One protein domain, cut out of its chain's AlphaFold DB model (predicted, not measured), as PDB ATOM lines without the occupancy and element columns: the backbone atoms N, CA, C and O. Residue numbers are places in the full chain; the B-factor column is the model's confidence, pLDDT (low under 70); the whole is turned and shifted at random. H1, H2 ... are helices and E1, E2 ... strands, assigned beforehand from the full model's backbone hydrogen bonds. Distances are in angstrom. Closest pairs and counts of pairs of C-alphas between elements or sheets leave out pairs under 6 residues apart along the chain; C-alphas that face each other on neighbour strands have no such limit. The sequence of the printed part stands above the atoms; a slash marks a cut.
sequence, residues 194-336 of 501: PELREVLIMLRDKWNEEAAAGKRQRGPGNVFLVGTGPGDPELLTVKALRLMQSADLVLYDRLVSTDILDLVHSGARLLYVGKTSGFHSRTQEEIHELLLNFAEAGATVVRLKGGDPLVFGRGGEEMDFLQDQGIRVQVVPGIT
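What this domain is: This is residues 194 to 336 of the 501 residues of the protein "TP_methylase domain-containing protein" of Marchantia polymorpha (UniProt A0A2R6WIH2). A twisted sheet of five parallel strands forms the core, with H4 and H5 packed on one face, H2 on the opposite face, and the long helix H1 off the sheet, beyond the first residues of the strands. The printed part has 143 residues, with five named helices and five named strands in the order H1 E1 H2 E2 H3 E3 H4 E4 H5 E5. The sheet's order is E3 E2 E4 E1 E5, and the class is mixed, helices and strands. The whole is compact, with a radius of gyration of the C-alphas of 14.6 A and spans of 41 by 32 by 27 A.

Where its parts are: Start in the sheet with E1, residues 222 to 227, 16.1 A long, from C-alpha 222 at (-7.557, -17.187, 42.848). Beside it find E4, residues 300 to 305, 16.0 A, and E5, residues 328 to 332, 13.2 A, which ends with C-alpha 332 at (-11.816, -28.857, 40.378). E2, residues 249 to 252, and E3, residues 269 to 272, are shorter. Of the helices, H1 takes residues 194 to 212, 26.7 A from C-alpha 194 at (6.287, -8.170, 25.216); H4 takes 284 to 296, 18.4 A; H5 takes 315 to 324, 14.3 A; H2 takes 238 to 244 and H3 takes 258 to 261.

How they stand to each other: Across the sheet look for N 250 and O 269 at 2.8 A between E3 and E2, N 251 and O 302 at 2.8 A between E2 and E4, N 303 and O 224 at 2.8 A between E4 and E1, and N 332 and O 225 at 2.8 A between E1 and E5. H4 lies over E4 at a height over the sheet of 9.5 A, along the strands; Ala 295 and Val 301 have their closest C-alphas, 6.8 A. On the same face H5 lies over E1 and E5 at 8.9 A; its C-alpha 319 is 6.1 A from C-alpha 329, the closest pair with E5. H4 touches H5 with residues 288 to 292 alone, C-alphas 288 and 318 closest at 6.1 A, at a steep tilt of 50 degrees, the same way. On the opposite face H2 lies over E1, only just not over E5 too, at 9.0 A and slantwise to the strands; C-alphas 226 and 240 are closest, 6.1 A. H3 only grazes the sheet, with residues 260 to 261. H1 is not on the sheet; it is close to H4 but not clearly touching, the C-alphas of Leu 200 and Phe 294 closest at 6.9 A. E2, H3, E3 make a strand-helix-strand unit, two parallel neighbour strands joined through a helix; E1, H2, E2, then E3, H4, E4, then E4, H5, E5 make split ones, with another strand between; the four crossovers are right-handed. Every O i to N i+4 pair is within hydrogen-bond range in H1, H2 and H4, 5 of 6 are in H5, and H3 is too short for one.

The domain as a whole: The C-alphas farthest apart, of Gly 214 and Gly 278, are 46.1 A apart. The printed part has no cut, and the link E3 to H4 is long. Confidence is under 70 at residues 194 to 197, 218 and 275 to 281.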
ATOM      1  N   PRO A 194       6.761  -9.550  25.112       55.28
ATOM      2  CA  PRO A 194       6.287  -8.170  25.216       55.28
ATOM      3  C   PRO A 194       4.766  -8.058  25.381       55.28
ATOM      4  O   PRO A 194       4.308  -7.474  26.361       55.28
ATOM      5  N   GLU A 195       3.983  -8.682  24.498       62.50
ATOM      6  CA  GLU A 195       2.515  -8.571  24.502       62.50
ATOM      7  C   GLU A 195       1.894  -9.107  25.802       62.50
ATOM      8  O   GLU A 195       1.013  -8.474  26.379       62.50
ATOM      9  N   LEU A 196       2.397 -10.224  26.344       64.38
ATOM     10  CA  LEU A 196       1.968 -10.747  27.646       64.38
ATOM     11  C   LEU A 196       2.306  -9.803  28.808       64.38
ATOM     12  O   LEU A 196       1.543  -9.739  29.773       64.38
ATOM     13  N   ARG A 197       3.410  -9.046  28.728       66.94
ATOM     14  CA  ARG A 197       3.740  -8.004  29.716       66.94
ATOM     15  C   ARG A 197       2.809  -6.800  29.588       66.94
ATOM     16  O   ARG A 197       2.357  -6.298  30.613       66.94
ATOM     17  N   GLU A 198       2.473  -6.374  28.374       70.19
ATOM     18  CA  GLU A 198       1.496  -5.299  28.148       70.19
ATOM     19  C   GLU A 198       0.082  -5.707  28.582       70.19
ATOM     20  O   GLU A 198      -0.602  -4.932  29.245       70.19
ATOM     21  N   VAL A 199      -0.331  -6.952  28.322       71.62
ATOM     22  CA  VAL A 199      -1.591  -7.527  28.821       71.62
ATOM     23  C   VAL A 199      -1.595  -7.617  30.351       71.62
ATOM     24  O   VAL A 199      -2.596  -7.253  30.965       71.62
ATOM     25  N   LEU A 200      -0.492  -8.031  30.989       72.56
ATOM     26  CA  LEU A 200      -0.350  -8.004  32.454       72.56
ATOM     27  C   LEU A 200      -0.488  -6.584  33.023       72.56
ATOM     28  O   LEU A 200      -1.172  -6.403  34.027       72.56
ATOM     29  N   ILE A 201       0.127  -5.581  32.387       75.12
ATOM     30  CA  ILE A 201       0.036  -4.171  32.797       75.12
ATOM     31  C   ILE A 201      -1.401  -3.658  32.624       75.12
ATOM     32  O   ILE A 201      -2.013  -3.236  33.601       75.12
ATOM     33  N   MET A 202      -1.976  -3.787  31.426       75.94
ATOM     34  CA  MET A 202      -3.341  -3.355  31.096       75.94
ATOM     35  C   MET A 202      -4.393  -3.985  32.020       75.94
ATOM     36  O   MET A 202      -5.291  -3.293  32.504       75.94
ATOM     37  N   LEU A 203      -4.288  -5.290  32.291       73.12
ATOM     38  CA  LEU A 203      -5.205  -5.977  33.198       73.12
ATOM     39  C   LEU A 203      -5.009  -5.531  34.650       73.12
ATOM     40  O   LEU A 203      -5.999  -5.262  35.327       73.12
ATOM     41  N   ARG A 204      -3.763  -5.388  35.119       75.62
ATOM     42  CA  ARG A 204      -3.472  -4.898  36.474       75.62
ATOM     43  C   ARG A 204      -3.996  -3.480  36.687       75.62
ATOM     44  O   ARG A 204      -4.587  -3.212  37.728       75.62
ATOM     45  N   ASP A 205      -3.831  -2.593  35.714       78.44
ATOM     46  CA  ASP A 205      -4.283  -1.205  35.818       78.44
ATOM     47  C   ASP A 205      -5.820  -1.127  35.783       78.44
ATOM     48  O   ASP A 205      -6.420  -0.513  36.667       78.44
ATOM     49  N   LYS A 206      -6.478  -1.887  34.894       77.69
ATOM     50  CA  LYS A 206      -7.940  -2.067  34.902       77.69
ATOM     51  C   LYS A 206      -8.457  -2.609  36.245       77.69
ATOM     52  O   LYS A 206      -9.438  -2.099  36.786       77.69
ATOM     53  N   TRP A 207      -7.830  -3.643  36.807       77.12
ATOM     54  CA  TRP A 207      -8.256  -4.220  38.088       77.12
ATOM     55  C   TRP A 207      -7.953  -3.297  39.277       77.12
ATOM     56  O   TRP A 207      -8.724  -3.284  40.239       77.12
ATOM     57  N   ASN A 208      -6.901  -2.475  39.202       76.88
ATOM     58  CA  ASN A 208      -6.635  -1.399  40.159       76.88
ATOM     59  C   ASN A 208      -7.745  -0.336  40.127       76.88
ATOM     60  O   ASN A 208      -8.206   0.079  41.191       76.88
ATOM     61  N   GLU A 209      -8.227   0.064  38.945       81.06
ATOM     62  CA  GLU A 209      -9.388   0.956  38.801       81.06
ATOM     63  C   GLU A 209     -10.677   0.318  39.344       81.06
ATOM     64  O   GLU A 209     -11.400   0.948  40.120       81.06
ATOM     65  N   GLU A 210     -10.956  -0.950  39.019       80.94
ATOM     66  CA  GLU A 210     -12.104  -1.690  39.566       80.94
ATOM     67  C   GLU A 210     -12.046  -1.795  41.102       80.94
ATOM     68  O   GLU A 210     -13.073  -1.651  41.772       80.94
ATOM     69  N   ALA A 211     -10.857  -2.001  41.675       77.56
ATOM     70  CA  ALA A 211     -10.640  -2.063  43.120       77.56
ATOM     71  C   ALA A 211     -10.650  -0.679  43.797       77.56
ATOM     72  O   ALA A 211     -11.032  -0.568  44.963       77.56
ATOM     73  N   ALA A 212     -10.264   0.392  43.097       80.38
ATOM     74  CA  ALA A 212     -10.427   1.773  43.559       80.38
ATOM     75  C   ALA A 212     -11.903   2.204  43.541       80.38
ATOM     76  O   ALA A 212     -12.362   2.867  44.467       80.38
ATOM     77  N   ALA A 213     -12.669   1.745  42.548       83.56
ATOM     78  CA  ALA A 213     -14.117   1.923  42.453       83.56
ATOM     79  C   ALA A 213     -14.928   0.982  43.376       83.56
ATOM     80  O   ALA A 213     -16.156   0.961  43.295       83.56
ATOM     81  N   GLY A 214     -14.270   0.173  44.219       78.06
ATOM     82  CA  GLY A 214     -14.917  -0.750  45.162       78.06
ATOM     83  C   GLY A 214     -15.644  -1.943  44.524       78.06
ATOM     84  O   GLY A 214     -16.369  -2.652  45.217       78.06
ATOM     85  N   LYS A 215     -15.463  -2.180  43.218       75.75
ATOM     86  CA  LYS A 215     -16.104  -3.270  42.458       75.75
ATOM     87  C   LYS A 215     -15.373  -4.608  42.613       75.75
ATOM     88  O   LYS A 215     -15.981  -5.658  42.426       75.75
ATOM     89  N   ARG A 216     -14.081  -4.567  42.953       73.25
ATOM     90  CA  ARG A 216     -13.183  -5.724  43.101       73.25
ATOM     91  C   ARG A 216     -12.488  -5.680  44.466       73.25
ATOM     92  O   ARG A 216     -12.171  -4.600  44.963       73.25
ATOM     93  N   GLN A 217     -12.267  -6.835  45.098       70.81
ATOM     94  CA  GLN A 217     -11.509  -6.898  46.354       70.81
ATOM     95  C   GLN A 217     -10.009  -6.706  46.090       70.81
ATOM     96  O   GLN A 217      -9.504  -7.133  45.055       70.81
ATOM     97  N   ARG A 218      -9.293  -6.078  47.033       68.44
ATOM     98  CA  ARG A 218      -7.829  -5.939  46.981       68.44
ATOM     99  C   ARG A 218      -7.151  -7.166  47.588       68.44
ATOM    100  O   ARG A 218      -7.467  -7.539  48.715       68.44
ATOM    101  N   GLY A 219      -6.193  -7.733  46.864       75.25
ATOM    102  CA  GLY A 219      -5.408  -8.902  47.260       75.25
ATOM    103  C   GLY A 219      -5.026  -9.743  46.039       75.25
ATOM    104  O   GLY A 219      -5.481  -9.432  44.936       75.25
ATOM    105  N   PRO A 220      -4.218 -10.802  46.218       77.81
ATOM    106  CA  PRO A 220      -3.975 -11.767  45.157       77.81
ATOM    107  C   PRO A 220      -5.282 -12.456  44.747       77.81
ATOM    108  O   PRO A 220      -6.192 -12.672  45.554       77.81
ATOM    109  N   GLY A 221      -5.353 -12.800  43.468       86.19
ATOM    110  CA  GLY A 221      -6.446 -13.530  42.853       86.19
ATOM    111  C   GLY A 221      -6.490 -15.007  43.250       86.19
ATOM    112  O   GLY A 221      -5.770 -15.475  44.132       86.19
ATOM    113  N   ASN A 222      -7.367 -15.760  42.587       90.19
ATOM    114  CA  ASN A 222      -7.557 -17.187  42.848       90.19
ATOM    115  C   ASN A 222      -7.181 -17.979  41.593       90.19
ATOM    116  O   ASN A 222      -7.630 -17.635  40.497       90.19
ATOM    117  N   VAL A 223      -6.412 -19.056  41.768       97.00
ATOM    118  CA  VAL A 223      -6.066 -19.981  40.682       97.00
ATOM    119  C   VAL A 223      -6.910 -21.244  40.795       97.00
ATOM    120  O   VAL A 223      -6.920 -21.932  41.817       97.00
ATOM    121  N   PHE A 224      -7.605 -21.583  39.718       98.06
ATOM    122  CA  PHE A 224      -8.430 -22.775  39.619       98.06
ATOM    123  C   PHE A 224      -7.791 -23.765  38.649       98.06
ATOM    124  O   PHE A 224      -7.749 -23.509  37.449       98.06
ATOM    125  N   LEU A 225      -7.315 -24.908  39.152       98.12
ATOM    126  CA  LEU A 225      -6.866 -26.015  38.302       98.12
ATOM    127  C   LEU A 225      -8.091 -26.869  37.965       98.12
ATOM    128  O   LEU A 225      -8.644 -27.514  38.854       98.12
ATOM    129  N   VAL A 226      -8.557 -26.832  36.719       98.44
ATOM    130  CA  VAL A 226      -9.874 -27.351  36.325       98.44
ATOM    131  C   VAL A 226      -9.728 -28.472  35.301       98.44
ATOM    132  O   VAL A 226      -9.200 -28.262  34.210       98.44
ATOM    133  N   GLY A 227     -10.222 -29.661  35.650       98.25
ATOM    134  CA  GLY A 227     -10.328 -30.785  34.722       98.25
ATOM    135  C   GLY A 227     -11.456 -30.575  33.720       98.25
ATOM    136  O   GLY A 227     -12.601 -30.351  34.117       98.25
ATOM    137  N   THR A 228     -11.142 -30.662  32.429       97.25
ATOM    138  CA  THR A 228     -12.113 -30.461  31.341       97.25
ATOM    139  C   THR A 228     -12.872 -31.722  30.945       97.25
ATOM    140  O   THR A 228     -13.797 -31.639  30.149       97.25
ATOM    141  N   GLY A 229     -12.495 -32.894  31.461       96.81
ATOM    142  CA  GLY A 229     -12.938 -34.160  30.877       96.81
ATOM    143  C   GLY A 229     -12.092 -34.573  29.658       96.81
ATOM    144  O   GLY A 229     -11.161 -33.854  29.280       96.81
ATOM    145  N   PRO A 230     -12.361 -35.750  29.064       96.00
ATOM    146  CA  PRO A 230     -11.552 -36.311  27.976       96.00
ATOM    147  C   PRO A 230     -11.696 -35.610  26.617       96.00
ATOM    148  O   PRO A 230     -10.805 -35.764  25.784       96.00
ATOM    149  N   GLY A 231     -12.764 -34.836  26.399       93.94
ATOM    150  CA  GLY A 231     -12.934 -34.002  25.205       93.94
ATOM    151  C   GLY A 231     -14.384 -33.597  24.925       93.94
ATOM    152  O   GLY A 231     -14.605 -32.482  24.459       93.94
ATOM    153  N   ASP A 232     -15.347 -34.460  25.260       95.88
ATOM    154  CA  ASP A 232     -16.788 -34.163  25.223       95.88
ATOM    155  C   ASP A 232     -17.174 -33.036  26.213       95.88
ATOM    156  O   ASP A 232     -16.947 -33.192  27.421       95.88
ATOM    157  N   PRO A 233     -17.785 -31.926  25.750       96.19
ATOM    158  CA  PRO A 233     -18.294 -30.870  26.621       96.19
ATOM    159  C   PRO A 233     -19.384 -31.312  27.613       96.19
ATOM    160  O   PRO A 233     -19.475 -30.718  28.689       96.19
ATOM    161  N   GLU A 234     -20.187 -32.345  27.324       96.38
ATOM    162  CA  GLU A 234     -21.196 -32.858  28.271       96.38
ATOM    163  C   GLU A 234     -20.557 -33.567  29.486       96.38
ATOM    164  O   GLU A 234     -21.208 -33.741  30.520       96.38
ATOM    165  N   LEU A 235     -19.258 -33.898  29.422       97.31
ATOM    166  CA  LEU A 235     -18.475 -34.431  30.545       97.31
ATOM    167  C   LEU A 235     -17.824 -33.342  31.422       97.31
ATOM    168  O   LEU A 235     -17.144 -33.671  32.404       97.31
ATOM    169  N   LEU A 236     -18.043 -32.052  31.132       97.81
ATOM    170  CA  LEU A 236     -17.651 -30.958  32.024       97.81
ATOM    171  C   LEU A 236     -18.440 -31.008  33.337       97.81
ATOM    172  O   LEU A 236     -19.666 -31.115  33.365       97.81
ATOM    173  N   THR A 237     -17.754 -30.819  34.467       98.31
ATOM    174  CA  THR A 237     -18.470 -30.650  35.737       98.31
ATOM    175  C   THR A 237     -19.176 -29.292  35.781       98.31
ATOM    176  O   THR A 237     -18.642 -28.273  35.343       98.31
ATOM    177  N   VAL A 238     -20.348 -29.229  36.424       98.31
ATOM    178  CA  VAL A 238     -21.086 -27.966  36.648       98.31
ATOM    179  C   VAL A 238     -20.223 -26.913  37.373       98.31
ATOM    180  O   VAL A 238     -20.448 -25.714  37.225       98.31
ATOM    181  N   LYS A 239     -19.210 -27.341  38.143       98.31
ATOM    182  CA  LYS A 239     -18.237 -26.446  38.785       98.31
ATOM    183  C   LYS A 239     -17.190 -25.912  37.797       98.31
ATOM    184  O   LYS A 239     -16.855 -24.737  37.895       98.31
ATOM    185  N   ALA A 240     -16.715 -26.729  36.854       98.00
ATOM    186  CA  ALA A 240     -15.811 -26.299  35.784       98.00
ATOM    187  C   ALA A 240     -16.470 -25.225  34.906       98.00
ATOM    188  O   ALA A 240     -15.962 -24.108  34.828       98.00
ATOM    189  N   LEU A 241     -17.659 -25.515  34.361       97.81
ATOM    190  CA  LEU A 241     -18.402 -24.593  33.493       97.81
ATOM    191  C   LEU A 241     -18.686 -23.241  34.173       97.81
ATOM    192  O   LEU A 241     -18.515 -22.189  33.564       97.81
ATOM    193  N   ARG A 242     -19.063 -23.245  35.461       97.50
ATOM    194  CA  ARG A 242     -19.288 -22.004  36.229       97.50
ATOM    195  C   ARG A 242     -18.032 -21.143  36.373       97.50
ATOM    196  O   ARG A 242     -18.159 -19.926  36.349       97.50
ATOM    197  N   LEU A 243     -16.853 -21.753  36.518       97.25
ATOM    198  CA  LEU A 243     -15.582 -21.026  36.621       97.25
ATOM    199  C   LEU A 243     -15.095 -20.534  35.254       97.25
ATOM    200  O   LEU A 243     -14.612 -19.414  35.155       97.25
ATOM    201  N   MET A 244     -15.289 -21.319  34.190       96.50
ATOM    202  CA  MET A 244     -15.046 -20.888  32.804       96.50
ATOM    203  C   MET A 244     -15.909 -19.677  32.420       96.50
ATOM    204  O   MET A 244     -15.459 -18.797  31.691       96.50
ATOM    205  N   GLN A 245     -17.127 -19.600  32.964       96.06
ATOM    206  CA  GLN A 245     -18.044 -18.469  32.808       96.06
ATOM    207  C   GLN A 245     -17.755 -17.276  33.748       96.06
ATOM    208  O   GLN A 245     -18.445 -16.262  33.666       96.06
ATOM    209  N   SER A 246     -16.746 -17.361  34.626       92.56
ATOM    210  CA  SER A 246     -16.362 -16.287  35.558       92.56
ATOM    211  C   SER A 246     -14.851 -16.016  35.620       92.56
ATOM    212  O   SER A 246     -14.379 -15.411  36.582       92.56
ATOM    213  N   ALA A 247     -14.078 -16.513  34.654       93.62
ATOM    214  CA  ALA A 247     -12.638 -16.294  34.580       93.62
ATOM    215  C   ALA A 247     -12.329 -14.896  34.027       93.62
ATOM    216  O   ALA A 247     -12.990 -14.445  33.092       93.62
ATOM    217  N   ASP A 248     -11.281 -14.242  34.533       90.38
ATOM    218  CA  ASP A 248     -10.672 -13.123  33.805       90.38
ATOM    219  C   ASP A 248      -9.696 -13.649  32.729       90.38
ATOM    220  O   ASP A 248      -9.549 -13.061  31.656       90.38
ATOM    221  N   LEU A 249      -9.028 -14.775  33.020       91.81
ATOM    222  CA  LEU A 249      -7.995 -15.393  32.189       91.81
ATOM    223  C   LEU A 249      -8.074 -16.924  32.255       91.81
ATOM    224  O   LEU A 249      -8.237 -17.503  33.331       91.81
ATOM    225  N   VAL A 250      -7.879 -17.578  31.109       95.44
ATOM    226  CA  VAL A 250      -7.885 -19.034  30.962       95.44
ATOM    227  C   VAL A 250      -6.581 -19.531  30.331       95.44
ATOM    228  O   VAL A 250      -6.305 -19.233  29.173       95.44
ATOM    229  N   LEU A 251      -5.800 -20.329  31.069       94.69
ATOM    230  CA  LEU A 251      -4.609 -21.024  30.556       94.69
ATOM    231  C   LEU A 251      -4.964 -22.462  30.165       94.69
ATOM    232  O   LEU A 251      -5.301 -23.273  31.031       94.69
ATOM    233  N   TYR A 252      -4.831 -22.812  28.889       93.81
ATOM    234  CA  TYR A 252      -5.205 -24.131  28.363       93.81
ATOM    235  C   TYR A 252      -4.056 -24.801  27.607       93.81
ATOM    236  O   TYR A 252      -3.128 -24.150  27.131       93.81
ATOM    237  N   ASP A 253      -4.105 -26.127  27.503       88.00
ATOM    238  CA  ASP A 253      -3.127 -26.923  26.762       88.00
ATOM    239  C   ASP A 253      -3.789 -27.776  25.669       88.00
ATOM    240  O   ASP A 253      -5.008 -27.786  25.508       88.00
ATOM    241  N   ARG A 254      -2.958 -28.482  24.892       86.69
ATOM    242  CA  ARG A 254      -3.324 -29.230  23.674       86.69
ATOM    243  C   ARG A 254      -4.372 -30.339  23.887       86.69
ATOM    244  O   ARG A 254      -4.823 -30.923  22.907       86.69
ATOM    245  N   LEU A 255      -4.706 -30.690  25.130       87.44
ATOM    246  CA  LEU A 255      -5.712 -31.712  25.444       87.44
ATOM    247  C   LEU A 255      -7.107 -31.133  25.736       87.44
ATOM    248  O   LEU A 255      -8.028 -31.902  25.997       87.44
ATOM    249  N   VAL A 256      -7.273 -29.808  25.689       90.25
ATOM    250  CA  VAL A 256      -8.581 -29.143  25.767       90.25
ATOM    251  C   VAL A 256      -9.148 -28.993  24.351       90.25
ATOM    252  O   VAL A 256      -8.456 -28.504  23.458       90.25
ATOM    253  N   SER A 257     -10.390 -29.428  24.132       88.81
ATOM    254  CA  SER A 257     -11.094 -29.318  22.847       88.81
ATOM    255  C   SER A 257     -11.575 -27.887  22.571       88.81
ATOM    256  O   SER A 257     -11.884 -27.131  23.494       88.81
ATOM    257  N   THR A 258     -11.681 -27.527  21.289       89.56
ATOM    258  CA  THR A 258     -12.300 -26.277  20.803       89.56
ATOM    259  C   THR A 258     -13.676 -26.053  21.417       89.56
ATOM    260  O   THR A 258     -13.946 -25.006  21.993       89.56
ATOM    261  N   ASP A 259     -14.480 -27.108  21.415       91.44
ATOM    262  CA  ASP A 259     -15.875 -27.145  21.842       91.44
ATOM    263  C   ASP A 259     -16.026 -26.835  23.349       91.44
ATOM    264  O   ASP A 259     -17.081 -26.404  23.809       91.44
ATOM    265  N   ILE A 260     -14.953 -27.028  24.131       94.69
ATOM    266  CA  ILE A 260     -14.854 -26.644  25.545       94.69
ATOM    267  C   ILE A 260     -14.346 -25.201  25.700       94.69
ATOM    268  O   ILE A 260     -14.775 -24.501  26.617       94.69
ATOM    269  N   LEU A 261     -13.469 -24.719  24.815       94.25
ATOM    270  CA  LEU A 261     -13.016 -23.320  24.806       94.25
ATOM    271  C   LEU A 261     -14.140 -22.354  24.398       94.25
ATOM    272  O   LEU A 261     -14.241 -21.270  24.970       94.25
ATOM    273  N   ASP A 262     -15.040 -22.770  23.505       94.44
ATOM    274  CA  ASP A 262     -16.237 -22.004  23.125       94.44
ATOM    275  C   ASP A 262     -17.233 -21.809  24.288       94.44
ATOM    276  O   ASP A 262     -18.060 -20.897  24.262       94.44
ATOM    277  N   LEU A 263     -17.122 -22.616  25.353       95.56
ATOM    278  CA  LEU A 263     -17.895 -22.487  26.595       95.56
ATOM    279  C   LEU A 263     -17.241 -21.560  27.640       95.56
ATOM    280  O   LEU A 263     -17.752 -21.439  28.761       95.56
ATOM    281  N   VAL A 264     -16.132 -20.893  27.312       95.56
ATOM    282  CA  VAL A 264     -15.506 -19.861  28.155       95.56
ATOM    283  C   VAL A 264     -16.238 -18.518  28.011       95.56
ATOM    284  O   VAL A 264     -16.773 -18.186  26.954       95.56
ATOM    285  N   HIS A 265     -16.275 -17.719  29.083       91.56
ATOM    286  CA  HIS A 265     -16.849 -16.372  29.051       91.56
ATOM    287  C   HIS A 265     -16.208 -15.496  27.958       91.56
ATOM    288  O   HIS A 265     -14.986 -15.416  27.849       91.56
ATOM    289  N   SER A 266     -17.023 -14.772  27.184       89.94
ATOM    290  CA  SER A 266     -16.545 -14.023  26.014       89.94
ATOM    291  C   SER A 266     -15.571 -12.884  26.328       89.94
ATOM    292  O   SER A 266     -14.749 -12.563  25.470       89.94
ATOM    293  N   GLY A 267     -15.638 -12.307  27.534       86.94
ATOM    294  CA  GLY A 267     -14.703 -11.296  28.036       86.94
ATOM    295  C   GLY A 267     -13.448 -11.848  28.728       86.94
ATOM    296  O   GLY A 267     -12.592 -11.053  29.117       86.94
ATOM    297  N   ALA A 268     -13.320 -13.170  28.893       90.44
ATOM    298  CA  ALA A 268     -12.105 -13.782  29.424       90.44
ATOM    299  C   ALA A 268     -11.011 -13.823  28.347       90.44
ATOM    300  O   ALA A 268     -11.287 -14.048  27.166       90.44
ATOM    301  N   ARG A 269      -9.748 -13.646  28.743       89.75
ATOM    302  CA  ARG A 269      -8.609 -13.872  27.840       89.75
ATOM    303  C   ARG A 269      -8.265 -15.362  27.786       89.75
ATOM    304  O   ARG A 269      -8.291 -16.033  28.814       89.75
ATOM    305  N   LEU A 270      -7.921 -15.869  26.604       90.81
ATOM    306  CA  LEU A 270      -7.419 -17.232  26.408       90.81
ATOM    307  C   LEU A 270      -5.898 -17.186  26.213       90.81
ATOM    308  O   LEU A 270      -5.404 -16.326  25.487       90.81
ATOM    309  N   LEU A 271      -5.164 -18.105  26.841       89.62
ATOM    310  CA  LEU A 271      -3.713 -18.239  26.705       89.62
ATOM    311  C   LEU A 271      -3.329 -19.713  26.528       89.62
ATOM    312  O   LEU A 271      -3.500 -20.531  27.435       89.62
ATOM    313  N   TYR A 272      -2.798 -20.052  25.354       88.81
ATOM    314  CA  TYR A 272      -2.295 -21.392  25.070       88.81
ATOM    315  C   TYR A 272      -0.922 -21.608  25.717       88.81
ATOM    316  O   TYR A 272       0.003 -20.823  25.525       88.81
ATOM    317  N   VAL A 273      -0.780 -22.706  26.458       86.00
ATOM    318  CA  VAL A 273       0.479 -23.144  27.090       86.00
ATOM    319  C   VAL A 273       0.840 -24.594  26.735       86.00
ATOM    320  O   VAL A 273       1.624 -25.251  27.420       86.00
ATOM    321  N   GLY A 274       0.237 -25.136  25.672       74.44
ATOM    322  CA  GLY A 274       0.444 -26.519  25.248       74.44
ATOM    323  C   GLY A 274       1.761 -26.756  24.503       74.44
ATOM    324  O   GLY A 274       2.334 -25.869  23.873       74.44
ATOM    325  N   LYS A 275       2.234 -28.006  24.541       66.88
ATOM    326  CA  LYS A 275       3.427 -28.438  23.801       66.88
ATOM    327  C   LYS A 275       3.042 -28.881  22.389       66.88
ATOM    328  O   LYS A 275       2.496 -29.975  22.220       66.88
ATOM    329  N   THR A 276       3.348 -28.051  21.396       50.06
ATOM    330  CA  THR A 276       3.257 -28.402  19.971       50.06
ATOM    331  C   THR A 276       4.637 -28.832  19.469       50.06
ATOM    332  O   THR A 276       5.629 -28.141  19.692       50.06
ATOM    333  N   SER A 277       4.727 -29.991  18.815       38.59
ATOM    334  CA  SER A 277       5.973 -30.484  18.213       38.59
ATOM    335  C   SER A 277       6.432 -29.554  17.087       38.59
ATOM    336  O   SER A 277       5.652 -29.295  16.177       38.59
ATOM    337  N   GLY A 278       7.678 -29.079  17.154       37.47
ATOM    338  CA  GLY A 278       8.252 -28.099  16.217       37.47
ATOM    339  C   GLY A 278       8.318 -26.666  16.759       37.47
ATOM    340  O   GLY A 278       9.115 -25.879  16.270       37.47
ATOM    341  N   PHE A 279       7.563 -26.341  17.813       40.31
ATOM    342  CA  PHE A 279       7.504 -24.994  18.390       40.31
ATOM    343  C   PHE A 279       8.295 -24.884  19.701       40.31
ATOM    344  O   PHE A 279       8.565 -25.885  20.375       40.31
ATOM    345  N   HIS A 280       8.609 -23.652  20.115       48.44
ATOM    346  CA  HIS A 280       9.129 -23.338  21.450       48.44
ATOM    347  C   HIS A 280       8.063 -23.576  22.537       48.44
ATOM    348  O   HIS A 280       7.428 -22.664  23.061       48.44
ATOM    349  N   SER A 281       7.871 -24.854  22.872       59.16
ATOM    350  CA  SER A 281       7.110 -25.315  24.032       59.16
ATOM    351  C   SER A 281       7.557 -24.573  25.286       59.16
ATOM    352  O   SER A 281       8.698 -24.755  25.710       59.16
ATOM    353  N   ARG A 282       6.620 -23.929  25.988       70.19
ATOM    354  CA  ARG A 282       6.890 -23.441  27.343       70.19
ATOM    355  C   ARG A 282       7.346 -24.576  28.274       70.19
ATOM    356  O   ARG A 282       6.977 -25.755  28.117       70.19
ATOM    357  N   THR A 283       8.219 -24.227  29.203       82.62
ATOM    358  CA  THR A 283       8.661 -25.071  30.314       82.62
ATOM    359  C   THR A 283       7.534 -25.192  31.349       82.62
ATOM    360  O   THR A 283       6.489 -24.553  31.219       82.62
ATOM    361  N   GLN A 284       7.678 -26.059  32.352       84.31
ATOM    362  CA  GLN A 284       6.676 -26.107  33.427       84.31
ATOM    363  C   GLN A 284       6.805 -24.871  34.322       84.31
ATOM    364  O   GLN A 284       5.821 -24.313  34.794       84.31
ATOM    365  N   GLU A 285       8.045 -24.440  34.483       85.81
ATOM    366  CA  GLU A 285       8.537 -23.334  35.273       85.81
ATOM    367  C   GLU A 285       7.990 -21.998  34.727       85.81
ATOM    368  O   GLU A 285       7.438 -21.206  35.480       85.81
ATOM    369  N   GLU A 286       7.964 -21.807  33.404       86.31
ATOM    370  CA  GLU A 286       7.298 -20.658  32.763       86.31
ATOM    371  C   GLU A 286       5.768 -20.669  32.936       86.31
ATOM    372  O   GLU A 286       5.152 -19.613  33.055       86.31
ATOM    373  N   ILE A 287       5.125 -21.845  32.963       89.75
ATOM    374  CA  ILE A 287       3.678 -21.951  33.240       89.75
ATOM    375  C   ILE A 287       3.397 -21.585  34.702       89.75
ATOM    376  O   ILE A 287       2.407 -20.912  34.989       89.75
ATOM    377  N   HIS A 288       4.274 -21.997  35.618       91.62
ATOM    378  CA  HIS A 288       4.212 -21.648  37.034       91.62
ATOM    379  C   HIS A 288       4.372 -20.132  37.242       91.62
ATOM    380  O   HIS A 288       3.537 -19.519  37.909       91.62
ATOM    381  N   GLU A 289       5.365 -19.511  36.600       90.19
ATOM    382  CA  GLU A 289       5.548 -18.056  36.605       90.19
ATOM    383  C   GLU A 289       4.348 -17.314  36.002       90.19
ATOM    384  O   GLU A 289       3.890 -16.333  36.585       90.19
ATOM    385  N   LEU A 290       3.787 -17.768  34.875       90.00
ATOM    386  CA  LEU A 290       2.593 -17.147  34.288       90.00
ATOM    387  C   LEU A 290       1.401 -17.192  35.257       90.00
ATOM    388  O   LEU A 290       0.769 -16.162  35.497       90.00
ATOM    389  N   LEU A 291       1.112 -18.357  35.850       92.31
ATOM    390  CA  LEU A 291       0.030 -18.507  36.830       92.31
ATOM    391  C   LEU A 291       0.223 -17.588  38.048       92.31
ATOM    392  O   LEU A 291      -0.752 -16.990  38.509       92.31
ATOM    393  N   LEU A 292       1.460 -17.447  38.534       92.62
ATOM    394  CA  LEU A 292       1.813 -16.556  39.640       92.62
ATOM    395  C   LEU A 292       1.596 -15.083  39.277       92.62
ATOM    396  O   LEU A 292       0.819 -14.413  39.948       92.62
ATOM    397  N   ASN A 293       2.211 -14.597  38.193       89.75
ATOM    398  CA  ASN A 293       2.159 -13.186  37.792       89.75
ATOM    399  C   ASN A 293       0.713 -12.680  37.618       89.75
ATOM    400  O   ASN A 293       0.372 -11.581  38.059       89.75
ATOM    401  N   PHE A 294      -0.165 -13.483  37.003       89.31
ATOM    402  CA  PHE A 294      -1.578 -13.119  36.870       89.31
ATOM    403  C   PHE A 294      -2.331 -13.188  38.209       89.31
ATOM    404  O   PHE A 294      -3.163 -12.320  38.483       89.31
ATOM    405  N   ALA A 295      -2.035 -14.164  39.073       90.94
ATOM    406  CA  ALA A 295      -2.643 -14.235  40.399       90.94
ATOM    407  C   ALA A 295      -2.218 -13.057  41.296       90.94
ATOM    408  O   ALA A 295      -3.075 -12.442  41.925       90.94
ATOM    409  N   GLU A 296      -0.940 -12.671  41.308       88.88
ATOM    410  CA  GLU A 296      -0.444 -11.492  42.036       88.88
ATOM    411  C   GLU A 296      -1.065 -10.183  41.529       88.88
ATOM    412  O   GLU A 296      -1.381  -9.301  42.328       88.88
ATOM    413  N   ALA A 297      -1.326 -10.074  40.221       84.31
ATOM    414  CA  ALA A 297      -2.060  -8.950  39.640       84.31
ATOM    415  C   ALA A 297      -3.549  -8.890  40.057       84.31
ATOM    416  O   ALA A 297      -4.203  -7.879  39.809       84.31
ATOM    417  N   GLY A 298      -4.091  -9.933  40.701       85.88
ATOM    418  CA  GLY A 298      -5.476  -9.991  41.183       85.88
ATOM    419  C   GLY A 298      -6.451 -10.761  40.280       85.88
ATOM    420  O   GLY A 298      -7.668 -10.631  40.448       85.88
ATOM    421  N   ALA A 299      -5.957 -11.547  39.316       87.25
ATOM    422  CA  ALA A 299      -6.781 -12.253  38.332       87.25
ATOM    423  C   ALA A 299      -7.552 -13.460  38.900       87.25
ATOM    424  O   ALA A 299      -7.045 -14.232  39.715       87.25
ATOM    425  N   THR A 300      -8.749 -13.712  38.371       92.06
ATOM    426  CA  THR A 300      -9.405 -15.024  38.455       92.06
ATOM    427  C   THR A 300      -8.860 -15.893  37.328       92.06
ATOM    428  O   THR A 300      -9.305 -15.780  36.182       92.06
ATOM    429  N   VAL A 301      -7.867 -16.733  37.638       95.50
ATOM    430  CA  VAL A 301      -7.163 -17.558  36.645       95.50
ATOM    431  C   VAL A 301      -7.736 -18.970  36.634       95.50
ATOM    432  O   VAL A 301      -7.768 -19.641  37.665       95.50
ATOM    433  N   VAL A 302      -8.140 -19.457  35.463       97.75
ATOM    434  CA  VAL A 302      -8.568 -20.847  35.262       97.75
ATOM    435  C   VAL A 302      -7.536 -21.578  34.407       97.75
ATOM    436  O   VAL A 302      -7.385 -21.307  33.221       97.75
ATOM    437  N   ARG A 303      -6.826 -22.541  34.993       97.38
ATOM    438  CA  ARG A 303      -5.942 -23.463  34.274       97.38
ATOM    439  C   ARG A 303      -6.769 -24.677  33.838       97.38
ATOM    440  O   ARG A 303      -7.012 -25.572  34.647       97.38
ATOM    441  N   LEU A 304      -7.218 -24.695  32.582       97.44
ATOM    442  CA  LEU A 304      -7.924 -25.834  31.983       97.44
ATOM    443  C   LEU A 304      -6.936 -26.942  31.621       97.44
ATOM    444  O   LEU A 304      -5.930 -26.682  30.962       97.44
ATOM    445  N   LYS A 305      -7.228 -28.174  32.043       95.94
ATOM    446  CA  LYS A 305      -6.351 -29.339  31.874       95.94
ATOM    447  C   LYS A 305      -7.171 -30.527  31.378       95.94
ATOM    448  O   LYS A 305      -8.195 -30.854  31.982       95.94
ATOM    449  N   GLY A 306      -6.700 -31.184  30.316       95.06
ATOM    450  CA  GLY A 306      -7.362 -32.359  29.739       95.06
ATOM    451  C   GLY A 306      -7.569 -33.486  30.758       95.06
ATOM    452  O   GLY A 306      -6.651 -33.842  31.498       95.06
ATOM    453  N   GLY A 307      -8.768 -34.071  30.788       96.31
ATOM    454  CA  GLY A 307      -9.143 -35.111  31.744       96.31
ATOM    455  C   GLY A 307      -9.339 -34.565  33.160       96.31
ATOM    456  O   GLY A 307     -10.297 -33.838  33.421       96.31
ATOM    457  N   ASP A 308      -8.442 -34.946  34.072       97.81
ATOM    458  CA  ASP A 308      -8.430 -34.523  35.478       97.81
ATOM    459  C   ASP A 308      -7.057 -33.916  35.850       97.81
ATOM    460  O   ASP A 308      -6.034 -34.477  35.445       97.81
ATOM    461  N   PRO A 309      -6.980 -32.823  36.643       96.62
ATOM    462  CA  PRO A 309      -5.716 -32.149  36.950       96.62
ATOM    463  C   PRO A 309      -4.666 -33.030  37.636       96.62
ATOM    464  O   PRO A 309      -3.467 -32.791  37.466       96.62
ATOM    465  N   LEU A 310      -5.100 -34.017  38.426       96.25
ATOM    466  CA  LEU A 310      -4.247 -34.809  39.315       96.25
ATOM    467  C   LEU A 310      -3.951 -36.216  38.764       96.25
ATOM    468  O   LEU A 310      -2.989 -36.849  39.199       96.25
ATOM    469  N   VAL A 311      -4.693 -36.693  37.757       95.38
ATOM    470  CA  VAL A 311      -4.396 -37.959  37.061       95.38
ATOM    471  C   VAL A 311      -3.413 -37.709  35.913       95.38
ATOM    472  O   VAL A 311      -3.805 -37.402  34.792       95.38
ATOM    473  N   PHE A 312      -2.114 -37.810  36.209       91.81
ATOM    474  CA  PHE A 312      -0.980 -37.554  35.295       91.81
ATOM    475  C   PHE A 312      -0.886 -36.131  34.697       91.81
ATOM    476  O   PHE A 312       0.095 -35.824  34.023       91.81
ATOM    477  N   GLY A 313      -1.826 -35.227  34.991       89.12
ATOM    478  CA  GLY A 313      -1.866 -33.858  34.457       89.12
ATOM    479  C   GLY A 313      -0.851 -32.860  35.039       89.12
ATOM    480  O   GLY A 313      -0.888 -31.691  34.659       89.12
ATOM    481  N   ARG A 314       0.034 -33.271  35.961       90.81
ATOM    482  CA  ARG A 314       0.983 -32.408  36.713       90.81
ATOM    483  C   ARG A 314       0.343 -31.299  37.569       90.81
ATOM    484  O   ARG A 314       1.050 -30.422  38.050       90.81
ATOM    485  N   GLY A 315      -0.969 -31.342  37.822       92.50
ATOM    486  CA  GLY A 315      -1.661 -30.324  38.625       92.50
ATOM    487  C   GLY A 315      -1.187 -30.230  40.081       92.50
ATOM    488  O   GLY A 315      -1.362 -29.186  40.691       92.50
ATOM    489  N   GLY A 316      -0.552 -31.276  40.625       94.19
ATOM    490  CA  GLY A 316       0.145 -31.195  41.914       94.19
ATOM    491  C   GLY A 316       1.336 -30.234  41.865       94.19
ATOM    492  O   GLY A 316       1.400 -29.311  42.660       94.19
ATOM    493  N   GLU A 317       2.205 -30.358  40.855       93.62
ATOM    494  CA  GLU A 317       3.382 -29.487  40.691       93.62
ATOM    495  C   GLU A 317       2.981 -28.009  40.511       93.62
ATOM    496  O   GLU A 317       3.613 -27.125  41.087       93.62
ATOM    497  N   GLU A 318       1.903 -27.748  39.759       94.44
ATOM    498  CA  GLU A 318       1.319 -26.406  39.592       94.44
ATOM    499  C   GLU A 318       0.698 -25.875  40.898       94.44
ATOM    500  O   GLU A 318       0.766 -24.679  41.176       94.44
ATOM    501  N   MET A 319       0.082 -26.749  41.701       95.75
ATOM    502  CA  MET A 319      -0.560 -26.392  42.967       95.75
ATOM    503  C   MET A 319       0.461 -26.081  44.062       95.75
ATOM    504  O   MET A 319       0.332 -25.048  44.716       95.75
ATOM    505  N   ASP A 320       1.449 -26.955  44.249       96.06
ATOM    506  CA  ASP A 320       2.450 -26.865  45.313       96.06
ATOM    507  C   ASP A 320       3.258 -25.564  45.165       96.06
ATOM    508  O   ASP A 320       3.309 -24.757  46.092       96.06
ATOM    509  N   PHE A 321       3.765 -25.283  43.955       96.31
ATOM    510  CA  PHE A 321       4.496 -24.047  43.648       96.31
ATOM    511  C   PHE A 321       3.700 -22.779  43.996       96.31
ATOM    512  O   PHE A 321       4.229 -21.854  44.611       96.31
ATOM    513  N   LEU A 322       2.425 -22.722  43.604       95.62
ATOM    514  CA  LEU A 322       1.579 -21.553  43.851       95.62
ATOM    515  C   LEU A 322       1.231 -21.394  45.338       95.62
ATOM    516  O   LEU A 322       1.152 -20.265  45.822       95.62
ATOM    517  N   GLN A 323       1.056 -22.499  46.069       95.00
ATOM    518  CA  GLN A 323       0.822 -22.466  47.516       95.00
ATOM    519  C   GLN A 323       2.069 -22.019  48.292       95.00
ATOM    520  O   GLN A 323       1.924 -21.243  49.237       95.00
ATOM    521  N   ASP A 324       3.274 -22.397  47.851       96.19
ATOM    522  CA  ASP A 324       4.541 -21.889  48.405       96.19
ATOM    523  C   ASP A 324       4.693 -20.366  48.219       96.19
ATOM    524  O   ASP A 324       5.279 -19.697  49.070       96.19
ATOM    525  N   GLN A 325       4.113 -19.790  47.156       95.62
ATOM    526  CA  GLN A 325       4.022 -18.330  46.960       95.62
ATOM    527  C   GLN A 325       2.800 -17.685  47.655       95.62
ATOM    528  O   GLN A 325       2.516 -16.504  47.461       95.62
ATOM    529  N   GLY A 326       2.038 -18.438  48.455       93.38
ATOM    530  CA  GLY A 326       0.862 -17.942  49.178       93.38
ATOM    531  C   GLY A 326      -0.390 -17.702  48.319       93.38
ATOM    532  O   GLY A 326      -1.384 -17.171  48.825       93.38
ATOM    533  N   ILE A 327      -0.386 -18.100  47.043       93.81
ATOM    534  CA  ILE A 327      -1.543 -17.978  46.150       93.81
ATOM    535  C   ILE A 327      -2.590 -19.041  46.495       93.81
ATOM    536  O   ILE A 327      -2.292 -20.228  46.651       93.81
ATOM    537  N   ARG A 328      -3.867 -18.641  46.568       92.94
ATOM    538  CA  ARG A 328      -4.960 -19.593  46.795       92.94
ATOM    539  C   ARG A 328      -5.247 -20.395  45.526       92.94
ATOM    540  O   ARG A 328      -5.908 -19.909  44.608       92.94
ATOM    541  N   VAL A 329      -4.821 -21.654  45.536       96.31
ATOM    542  CA  VAL A 329      -5.177 -22.653  44.523       96.31
ATOM    543  C   VAL A 329      -6.409 -23.446  44.960       96.31
ATOM    544  O   VAL A 329      -6.508 -23.860  46.113       96.31
ATOM    545  N   GLN A 330      -7.333 -23.720  44.038       97.31
ATOM    546  CA  GLN A 330      -8.432 -24.659  44.267       97.31
ATOM    547  C   GLN A 330      -8.654 -25.576  43.059       97.31
ATOM    548  O   GLN A 330      -9.187 -25.154  42.032       97.31
ATOM    549  N   VAL A 331      -8.332 -26.860  43.222       98.12
ATOM    550  CA  VAL A 331      -8.592 -27.896  42.214       98.12
ATOM    551  C   VAL A 331     -10.102 -28.111  42.018       98.12
ATOM    552  O   VAL A 331     -10.890 -28.099  42.971       98.12
ATOM    553  N   VAL A 332     -10.509 -28.325  40.769       98.31
ATOM    554  CA  VAL A 332     -11.816 -28.857  40.378       98.31
ATOM    555  C   VAL A 332     -11.574 -30.140  39.586       98.31
ATOM    556  O   VAL A 332     -10.948 -30.067  38.525       98.31
ATOM    557  N   PRO A 333     -12.037 -31.302  40.081       98.31
ATOM    558  CA  PRO A 333     -11.820 -32.564  39.395       98.31
ATOM    559  C   PRO A 333     -12.588 -32.605  38.073       98.31
ATOM    560  O   PRO A 333     -13.645 -31.979  37.934       98.31
ATOM    561  N   GLY A 334     -12.058 -33.371  37.126       98.00
ATOM    562  CA  GLY A 334     -12.697 -33.658  35.845       98.00
ATOM    563  C   GLY A 334     -12.937 -35.152  35.657       98.00
ATOM    564  O   GLY A 334     -12.463 -35.988  36.430       98.00
ATOM    565  N   ILE A 335     -13.669 -35.515  34.606       98.31
ATOM    566  CA  ILE A 335     -13.775 -36.919  34.208       98.31
ATOM    567  C   ILE A 335     -12.422 -37.343  33.629       98.31
ATOM    568  O   ILE A 335     -12.028 -36.927  32.544       98.31
ATOM    569  N   THR A 336     -11.670 -38.168  34.356       97.88
ATOM    570  CA  THR A 336     -10.404 -38.694  33.830       97.88
ATOM    571  C   THR A 336     -10.658 -39.589  32.608       97.88
ATOM    572  O   THR A 336     -11.692 -40.264  32.536       97.88
TER     573      THR A 336